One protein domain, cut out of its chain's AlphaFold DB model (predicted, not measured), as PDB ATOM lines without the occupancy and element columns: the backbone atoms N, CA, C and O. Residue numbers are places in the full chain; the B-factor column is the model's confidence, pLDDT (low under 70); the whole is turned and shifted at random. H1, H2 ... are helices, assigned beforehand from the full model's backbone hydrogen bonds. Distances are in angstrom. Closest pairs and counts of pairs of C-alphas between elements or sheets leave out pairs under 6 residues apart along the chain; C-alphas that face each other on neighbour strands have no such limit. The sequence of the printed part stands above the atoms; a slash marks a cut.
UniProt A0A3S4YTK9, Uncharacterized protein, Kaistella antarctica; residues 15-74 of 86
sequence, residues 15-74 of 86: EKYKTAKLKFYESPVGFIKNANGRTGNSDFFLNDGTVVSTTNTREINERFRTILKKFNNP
ATOM      1  N   GLU A  15      66.326 126.520 172.931       92.25
ATOM      2  CA  GLU A  15      66.802 127.901 172.846       92.25
ATOM      3  C   GLU A  15      66.155 128.641 171.675       92.25
ATOM      4  O   GLU A  15      65.722 129.790 171.819       92.25
ATOM      5  N   LYS A  16      66.040 127.975 170.517       92.12
ATOM      6  CA  LYS A  16      65.386 128.539 169.332       92.12
ATOM      7  C   LYS A  16      63.897 128.750 169.588       92.12
ATOM      8  O   LYS A  16      63.367 129.810 169.250       92.12
ATOM      9  N   TYR A  17      63.241 127.786 170.234       90.50
ATOM     10  CA  TYR A  17      61.840 127.896 170.634       90.50
ATOM     11  C   TYR A  17      61.609 129.059 171.610       90.50
ATOM     12  O   TYR A  17      60.777 129.933 171.349       90.50
ATOM     13  N   LYS A  18      62.390 129.123 172.694       91.88
ATOM     14  CA  LYS A  18      62.330 130.188 173.704       91.88
ATOM     15  C   LYS A  18      62.544 131.565 173.078       91.88
ATOM     16  O   LYS A  18      61.767 132.484 173.328       91.88
ATOM     17  N   THR A  19      63.550 131.697 172.216       92.88
ATOM     18  CA  THR A  19      63.841 132.951 171.506       92.88
ATOM     19  C   THR A  19      62.675 133.381 170.619       92.88
ATOM     20  O   THR A  19      62.278 134.545 170.651       92.88
ATOM     21  N   ALA A  20      62.086 132.460 169.851       90.81
ATOM     22  CA  ALA A  20      60.936 132.769 169.003       90.81
ATOM     23  C   ALA A  20      59.723 133.226 169.831       90.81
ATOM     24  O   ALA A  20      59.082 134.220 169.490       90.81
ATOM     25  N   LYS A  21      59.448 132.556 170.956       91.56
ATOM     26  CA  LYS A  21      58.372 132.930 171.886       91.56
ATOM     27  C   LYS A  21      58.569 134.317 172.496       91.56
ATOM     28  O   LYS A  21      57.606 135.076 172.569       91.56
ATOM     29  N   LEU A  22      59.793 134.668 172.897       93.38
ATOM     30  CA  LEU A  22      60.101 135.991 173.450       93.38
ATOM     31  C   LEU A  22      59.940 137.105 172.406       93.38
ATOM     32  O   LEU A  22      59.303 138.113 172.699       93.38
ATOM     33  N   LYS A  23      60.422 136.895 171.173       91.94
ATOM     34  CA  LYS A  23      60.224 137.844 170.062       91.94
ATOM     35  C   LYS A  23      58.747 138.042 169.728       91.94
ATOM     36  O   LYS A  23      58.305 139.166 169.508       91.94
ATOM     37  N   PHE A  24      57.969 136.959 169.721       92.94
ATOM     38  CA  PHE A  24      56.524 137.051 169.535       92.94
ATOM     39  C   PHE A  24      55.855 137.837 170.671       92.94
ATOM     40  O   PHE A  24      54.987 138.658 170.409       92.94
ATOM     41  N   TYR A  25      56.271 137.634 171.925       93.88
ATOM     42  CA  TYR A  25      55.723 138.352 173.081       93.88
ATOM     43  C   TYR A  25      56.016 139.865 173.069       93.88
ATOM     44  O   TYR A  25      55.179 140.656 173.512       93.88
ATOM     45  N   GLU A  26      57.180 140.275 172.558       92.81
ATOM     46  CA  GLU A  26      57.582 141.684 172.462       92.81
ATOM     47  C   GLU A  26      56.588 142.504 171.626       92.81
ATOM     48  O   GLU A  26      56.104 143.541 172.082       92.81
ATOM     49  N   SER A  27      56.207 142.007 170.447       90.38
ATOM     50  CA  SER A  27      55.214 142.649 169.577       90.38
ATOM     51  C   SER A  27      54.414 141.605 168.784       90.38
ATOM     52  O   SER A  27      54.740 141.343 167.621       90.38
ATOM     53  N   PRO A  28      53.362 141.000 169.376       93.56
ATOM     54  CA  PRO A  28      52.583 139.941 168.728       93.56
ATOM     55  C   PRO A  28      52.021 140.342 167.361       93.56
ATOM     56  O   PRO A  28      52.207 139.639 166.369       93.56
ATOM     57  N   VAL A  29      51.376 141.510 167.290       92.19
ATOM     58  CA  VAL A  29      50.815 142.060 166.049       92.19
ATOM     59  C   VAL A  29      51.917 142.324 165.024       92.19
ATOM     60  O   VAL A  29      51.765 141.962 163.858       92.19
ATOM     61  N   GLY A  30      53.045 142.907 165.449       90.19
ATOM     62  CA  GLY A  30      54.182 143.175 164.568       90.19
ATOM     63  C   GLY A  30      54.786 141.894 163.992       90.19
ATOM     64  O   GLY A  30      55.054 141.822 162.794       90.19
ATOM     65  N   PHE A  31      54.925 140.855 164.816       90.00
ATOM     66  CA  PHE A  31      55.416 139.549 164.385       90.00
ATOM     67  C   PHE A  31      54.508 138.924 163.317       90.00
ATOM     68  O   PHE A  31      55.003 138.483 162.283       90.00
ATOM     69  N   ILE A  32      53.185 138.931 163.530       88.75
ATOM     70  CA  ILE A  32      52.205 138.396 162.567       88.75
ATOM     71  C   ILE A  32      52.252 139.182 161.255       88.75
ATOM     72  O   ILE A  32      52.303 138.595 160.174       88.75
ATOM     73  N   LYS A  33      52.271 140.514 161.341       86.62
ATOM     74  CA  LYS A  33      52.315 141.393 160.169       86.62
ATOM     75  C   LYS A  33      53.551 141.125 159.305       86.62
ATOM     76  O   LYS A  33      53.424 140.983 158.090       86.62
ATOM     77  N   ASN A  34      54.717 140.995 159.941       84.38
ATOM     78  CA  ASN A  34      55.980 140.704 159.264       84.38
ATOM     79  C   ASN A  34      56.003 139.288 158.668       84.38
ATOM     80  O   ASN A  34      56.473 139.109 157.548       84.38
ATOM     81  N   ALA A  35      55.460 138.293 159.378       82.94
ATOM     82  CA  ALA A  35      55.371 136.917 158.890       82.94
ATOM     83  C   ALA A  35      54.454 136.780 157.661       82.94
ATOM     84  O   ALA A  35      54.734 135.984 156.771       82.94
ATOM     85  N   ASN A  36      53.396 137.591 157.581       79.12
ATOM     86  CA  ASN A  36      52.462 137.605 156.453       79.12
ATOM     87  C   ASN A  36      52.990 138.357 155.216       79.12
ATOM     88  O   ASN A  36      52.262 138.480 154.232       79.12
ATOM     89  N   GLY A  37      54.206 138.918 155.262       73.06
ATOM     90  CA  GLY A  37      54.794 139.668 154.145       73.06
ATOM     91  C   GLY A  37      54.032 140.946 153.774       73.06
ATOM     92  O   GLY A  37      54.225 141.487 152.687       73.06
ATOM     93  N   ARG A  38      53.146 141.440 154.652       68.19
ATOM     94  CA  ARG A  38      52.325 142.632 154.401       68.19
ATOM     95  C   ARG A  38      53.056 143.890 154.862       68.19
ATOM     96  O   ARG A  38      52.899 144.357 155.991       68.19
ATOM     97  N   THR A  39      53.833 144.470 153.960       58.31
ATOM     98  CA  THR A  39      54.480 145.779 154.113       58.31
ATOM     99  C   THR A  39      53.501 146.897 153.737       58.31
ATOM    100  O   THR A  39      53.495 147.402 152.622       58.31
ATOM    101  N   GLY A  40      52.620 147.279 154.665       64.50
ATOM    102  CA  GLY A  40      51.697 148.406 154.478       64.50
ATOM    103  C   GLY A  40      50.974 148.806 155.763       64.50
ATOM    104  O   GLY A  40      50.945 148.039 156.722       64.50
ATOM    105  N   ASN A  41      50.388 150.003 155.810       64.81
ATOM    106  CA  ASN A  41      49.546 150.471 156.928       64.81
ATOM    107  C   ASN A  41      48.097 149.965 156.837       64.81
ATOM    108  O   ASN A  41      47.199 150.568 157.414       64.81
ATOM    109  N   SER A  42      47.864 148.889 156.087       72.38
ATOM    110  CA  SER A  42      46.539 148.320 155.907       72.38
ATOM    111  C   SER A  42      46.151 147.418 157.067       72.38
ATOM    112  O   SER A  42      46.973 146.685 157.629       72.38
ATOM    113  N   ASP A  43      44.864 147.469 157.381       88.12
ATOM    114  CA  ASP A  43      44.238 146.571 158.330       88.12
ATOM    115  C   ASP A  43      44.364 145.117 157.857       88.12
ATOM    116  O   ASP A  43      44.427 144.815 156.657       88.12
ATOM    117  N   PHE A  44      44.406 144.185 158.805       88.94
ATOM    118  CA  PHE A  44      44.439 142.761 158.490       88.94
ATOM    119  C   PHE A  44      43.559 141.948 159.428       88.94
ATOM    120  O   PHE A  44      43.305 142.335 160.564       88.94
ATOM    121  N   PHE A  45      43.103 140.801 158.937       90.44
ATOM    122  CA  PHE A  45      42.240 139.904 159.688       90.44
ATOM    123  C   PHE A  45      43.071 138.850 160.413       90.44
ATOM    124  O   PHE A  45      43.998 138.269 159.845       90.44
ATOM    125  N   LEU A  46      42.716 138.601 161.668       89.94
ATOM    126  CA  LEU A  46      43.125 137.411 162.403       89.94
ATOM    127  C   LEU A  46      42.209 136.233 162.051       89.94
ATOM    128  O   LEU A  46      41.111 136.410 161.524       89.94
ATOM    129  N   ASN A  47      42.643 135.019 162.395       87.94
ATOM    130  CA  ASN A  47      41.886 133.789 162.128       87.94
ATOM    131  C   ASN A  47      40.516 133.741 162.826       87.94
ATOM    132  O   ASN A  47      39.647 132.988 162.403       87.94
ATOM    133  N   ASP A  48      40.324 134.519 163.894       88.94
ATOM    134  CA  ASP A  48      39.055 134.642 164.619       88.94
ATOM    135  C   ASP A  48      38.128 135.730 164.041       88.94
ATOM    136  O   ASP A  48      37.097 136.038 164.631       88.94
ATOM    137  N   GLY A  49      38.493 136.331 162.903       90.56
ATOM    138  CA  GLY A  49      37.747 137.415 162.262       90.56
ATOM    139  C   GLY A  49      38.039 138.808 162.828       90.56
ATOM    140  O   GLY A  49      37.524 139.789 162.294       90.56
ATOM    141  N   THR A  50      38.881 138.935 163.862       91.81
ATOM    142  CA  THR A  50      39.264 140.245 164.413       91.81
ATOM    143  C   THR A  50      39.999 141.069 163.356       91.81
ATOM    144  O   THR A  50      41.005 140.621 162.803       91.81
ATOM    145  N   VAL A  51      39.538 142.300 163.123       93.00
ATOM    146  CA  VAL A  51      40.238 143.291 162.297       93.00
ATOM    147  C   VAL A  51      41.291 143.992 163.145       93.00
ATOM    148  O   VAL A  51      40.963 144.618 164.151       93.00
ATOM    149  N   VAL A  52      42.555 143.897 162.747       91.94
ATOM    150  CA  VAL A  52      43.677 144.609 163.367       91.94
ATOM    151  C   VAL A  52      43.942 145.883 162.582       91.94
ATOM    152  O   VAL A  52      44.257 145.810 161.396       91.94
ATOM    153  N   SER A  53      43.870 147.023 163.261       90.81
ATOM    154  CA  SER A  53      44.142 148.358 162.731       90.81
ATOM    155  C   SER A  53      45.073 149.133 163.666       90.81
ATOM    156  O   SER A  53      45.406 148.694 164.773       90.81
ATOM    157  N   THR A  54      45.508 150.322 163.255       88.25
ATOM    158  CA  THR A  54      46.366 151.185 164.087       88.25
ATOM    159  C   THR A  54      45.709 151.595 165.408       88.25
ATOM    160  O   THR A  54      46.413 151.782 166.400       88.25
ATOM    161  N   THR A  55      44.377 151.686 165.458       91.31
ATOM    162  CA  THR A  55      43.638 152.151 166.642       91.31
ATOM    163  C   THR A  55      43.522 151.085 167.730       91.31
ATOM    164  O   THR A  55      43.543 151.422 168.912       91.31
ATOM    165  N   ASN A  56      43.460 149.802 167.360       93.12
ATOM    166  CA  ASN A  56      43.280 148.691 168.302       93.12
ATOM    167  C   ASN A  56      44.535 147.817 168.493       93.12
ATOM    168  O   ASN A  56      44.548 146.928 169.347       93.12
ATOM    169  N   THR A  57      45.625 148.097 167.768       92.00
ATOM    170  CA  THR A  57      46.892 147.342 167.844       92.00
ATOM    171  C   THR A  57      47.400 147.180 169.281       92.00
ATOM    172  O   THR A  57      47.868 146.104 169.655       92.00
ATOM    173  N   ARG A  58      47.305 148.227 170.114       92.75
ATOM    174  CA  ARG A  58      47.764 148.174 171.512       92.75
ATOM    175  C   ARG A  58      46.962 147.166 172.336       92.75
ATOM    176  O   ARG A  58      47.553 146.334 173.016       92.75
ATOM    177  N   GLU A  59      45.637 147.223 172.251       94.38
ATOM    178  CA  GLU A  59      44.739 146.318 172.976       94.38
ATOM    179  C   GLU A  59      44.947 144.863 172.544       94.38
ATOM    180  O   GLU A  59      45.073 143.967 173.377       94.38
ATOM    181  N   ILE A  60      45.069 144.632 171.237       94.75
ATOM    182  CA  ILE A  60      45.276 143.295 170.680       94.75
ATOM    183  C   ILE A  60      46.628 142.715 171.122       94.75
ATOM    184  O   ILE A  60      46.702 141.540 171.490       94.75
ATOM    185  N   ASN A  61      47.688 143.530 171.160       94.06
ATOM    186  CA  ASN A  61      48.978 143.109 171.711       94.06
ATOM    187  C   ASN A  61      48.862 142.688 173.184       94.06
ATOM    188  O   ASN A  61      49.369 141.628 173.549       94.06
ATOM    189  N   GLU A  62      48.159 143.457 174.017       94.62
ATOM    190  CA  GLU A  62      47.943 143.101 175.428       94.62
ATOM    191  C   GLU A  62      47.111 141.823 175.593       94.62
ATOM    192  O   GLU A  62      47.447 140.954 176.409       94.62
ATOM    193  N   ARG A  63      46.077 141.639 174.761       94.44
ATOM    194  CA  ARG A  63      45.286 140.401 174.708       94.44
ATOM    195  C   ARG A  63      46.186 139.198 174.427       94.44
ATOM    196  O   ARG A  63      46.146 138.208 175.157       94.44
ATOM    197  N   PHE A  64      47.040 139.286 173.406       94.06
ATOM    198  CA  PHE A  64      47.964 138.207 173.057       94.06
ATOM    199  C   PHE A  64      49.017 137.950 174.135       94.06
ATOM    200  O   PHE A  64      49.267 136.791 174.465       94.06
ATOM    201  N   ARG A  65      49.594 138.993 174.742       94.50
ATOM    202  CA  ARG A  65      50.532 138.849 175.869       94.50
ATOM    203  C   ARG A  65      49.888 138.127 177.053       94.50
ATOM    204  O   ARG A  65      50.509 137.244 177.644       94.50
ATOM    205  N   THR A  66      48.636 138.455 177.367       92.38
ATOM    206  CA  THR A  66      47.860 137.802 178.434       92.38
ATOM    207  C   THR A  66      47.631 136.323 178.132       92.38
ATOM    208  O   THR A  66      47.875 135.464 178.980       92.38
ATOM    209  N   ILE A  67      47.234 136.012 176.897       90.62
ATOM    210  CA  ILE A  67      47.056 134.640 176.414       90.62
ATOM    211  C   ILE A  67      48.370 133.849 176.525       90.62
ATOM    212  O   ILE A  67      48.381 132.751 177.078       90.62
ATOM    213  N   LEU A  68      49.491 134.413 176.064       89.94
ATOM    214  CA  LEU A  68      50.805 133.764 176.121       89.94
ATOM    215  C   LEU A  68      51.237 133.430 177.548       89.94
ATOM    216  O   LEU A  68      51.766 132.346 177.778       89.94
ATOM    217  N   LYS A  69      50.991 134.336 178.502       89.00
ATOM    218  CA  LYS A  69      51.260 134.094 179.924       89.00
ATOM    219  C   LYS A  69      50.364 132.995 180.492       89.00
ATOM    220  O   LYS A  69      50.859 132.138 181.213       89.00
ATOM    221  N   LYS A  70      49.072 132.981 180.139       86.94
ATOM    222  CA  LYS A  70      48.113 131.966 180.608       86.94
ATOM    223  C   LYS A  70      48.497 130.554 180.162       86.94
ATOM    224  O   LYS A  70      48.353 129.613 180.932       86.94
ATOM    225  N   PHE A  71      48.994 130.410 178.936       82.56
ATOM    226  CA  PHE A  71      49.405 129.117 178.380       82.56
ATOM    227  C   PHE A  71      50.866 128.745 178.679       82.56
ATOM    228  O   PHE A  71      51.367 127.746 178.169       82.56
ATOM    229  N   ASN A  72      51.558 129.520 179.515       80.00
ATOM    230  CA  ASN A  72      52.920 129.240 179.951       80.00
ATOM    231  C   ASN A  72      52.915 128.432 181.253       80.00
ATOM    232  O   ASN A  72      53.262 128.947 182.313       80.00
ATOM    233  N   ASN A  73      52.492 127.173 181.157       71.00
ATOM    234  CA  ASN A  73      52.559 126.213 182.256       71.00
ATOM    235  C   ASN A  73      53.251 124.926 181.780       71.00
ATOM    236  O   ASN A  73      52.570 123.971 181.400       71.00
ATOM    237  N   PRO A  74      54.590 124.911 181.687       74.88
ATOM    238  CA  PRO A  74      55.296 123.693 181.332       74.88
ATOM    239  C   PRO A  74      55.208 122.678 182.475       74.88
ATOM    240  O   PRO A  74      55.226 123.038 183.649       74.88
TER     241      PRO A  74
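This is residues 15 to 74 of the 86 residues of an uncharacterized protein of Kaistella antarctica (UniProt A0A3S4YTK9). Two helices, H1 and H2, meet at a corner to make an open V, and a longer third helix, H3, lies over the tip of this V, where it packs on H2. Between H2 and H3 the chain makes a wide loop with no named element, residues 36 to 56, which folds back on itself in a short antiparallel pairing of residues 44 to 45 with residues 51 to 52. The printed part has 60 residues, with three named helices in the order H1, H2, H3 and no named strand; its class is all helix. It is only just compact, close to loose, with a radius of gyration of the C-alphas of 12.2 A, and its elongated outline spans 36 by 21 by 18 A.

H1, residues 15 to 26, is joined to H2, residues 28 to 35, by a tight link of one residue, Ser 27. The two are close but not clearly touching; their closest C-alphas, those of Phe 24 and Phe 31, are 5.8 A apart. Their lines stand at a steep tilt of 65 degrees, and they run opposite ways. H3, residues 57 to 70, touches H2, and their closest C-alphas, those of Pro 28 and Asn 61, are 5.7 A apart. The lines of H2 and H3 are about perpendicular, at 78 degrees. H1 and H3 only just touch, with 3 pairs of C-alphas within 8 A; H1 does so with residue 25 alone and H3 with residues 64 to 68 alone. Their closest C-alphas, those of Tyr 25 and Arg 65, are 5.9 A apart, and the helices run opposite ways at a steep tilt of 40 degrees. In H1, H2 and H3 every O i to N i+4 pair is within hydrogen-bond range.

H1 has 12 residues and begins at C-alpha 15, at (66.802, 127.901, 172.846); it measures 16.6 A from first to last C-alpha. H2 has 8 residues, from C-alpha 28 at (52.583, 139.941, 168.728) to C-alpha 35, over 10.7 A. H3, the longest helix with 14 residues, measures 20.0 A and ends at C-alpha 70, at (48.113, 131.966, 180.608).

The two C-alphas farthest apart, those of Asn 41 and Pro 74, are 36.7 A apart, while the first and last printed C-alphas, those of Glu 15 and Pro 74, are 14.9 A apart. The printed part has no cut. The link from H2 to H3 is long, with 21 residues. The mean pLDDT of the printed part is 87.6, and residues 38 to 41, in this link, are under 70.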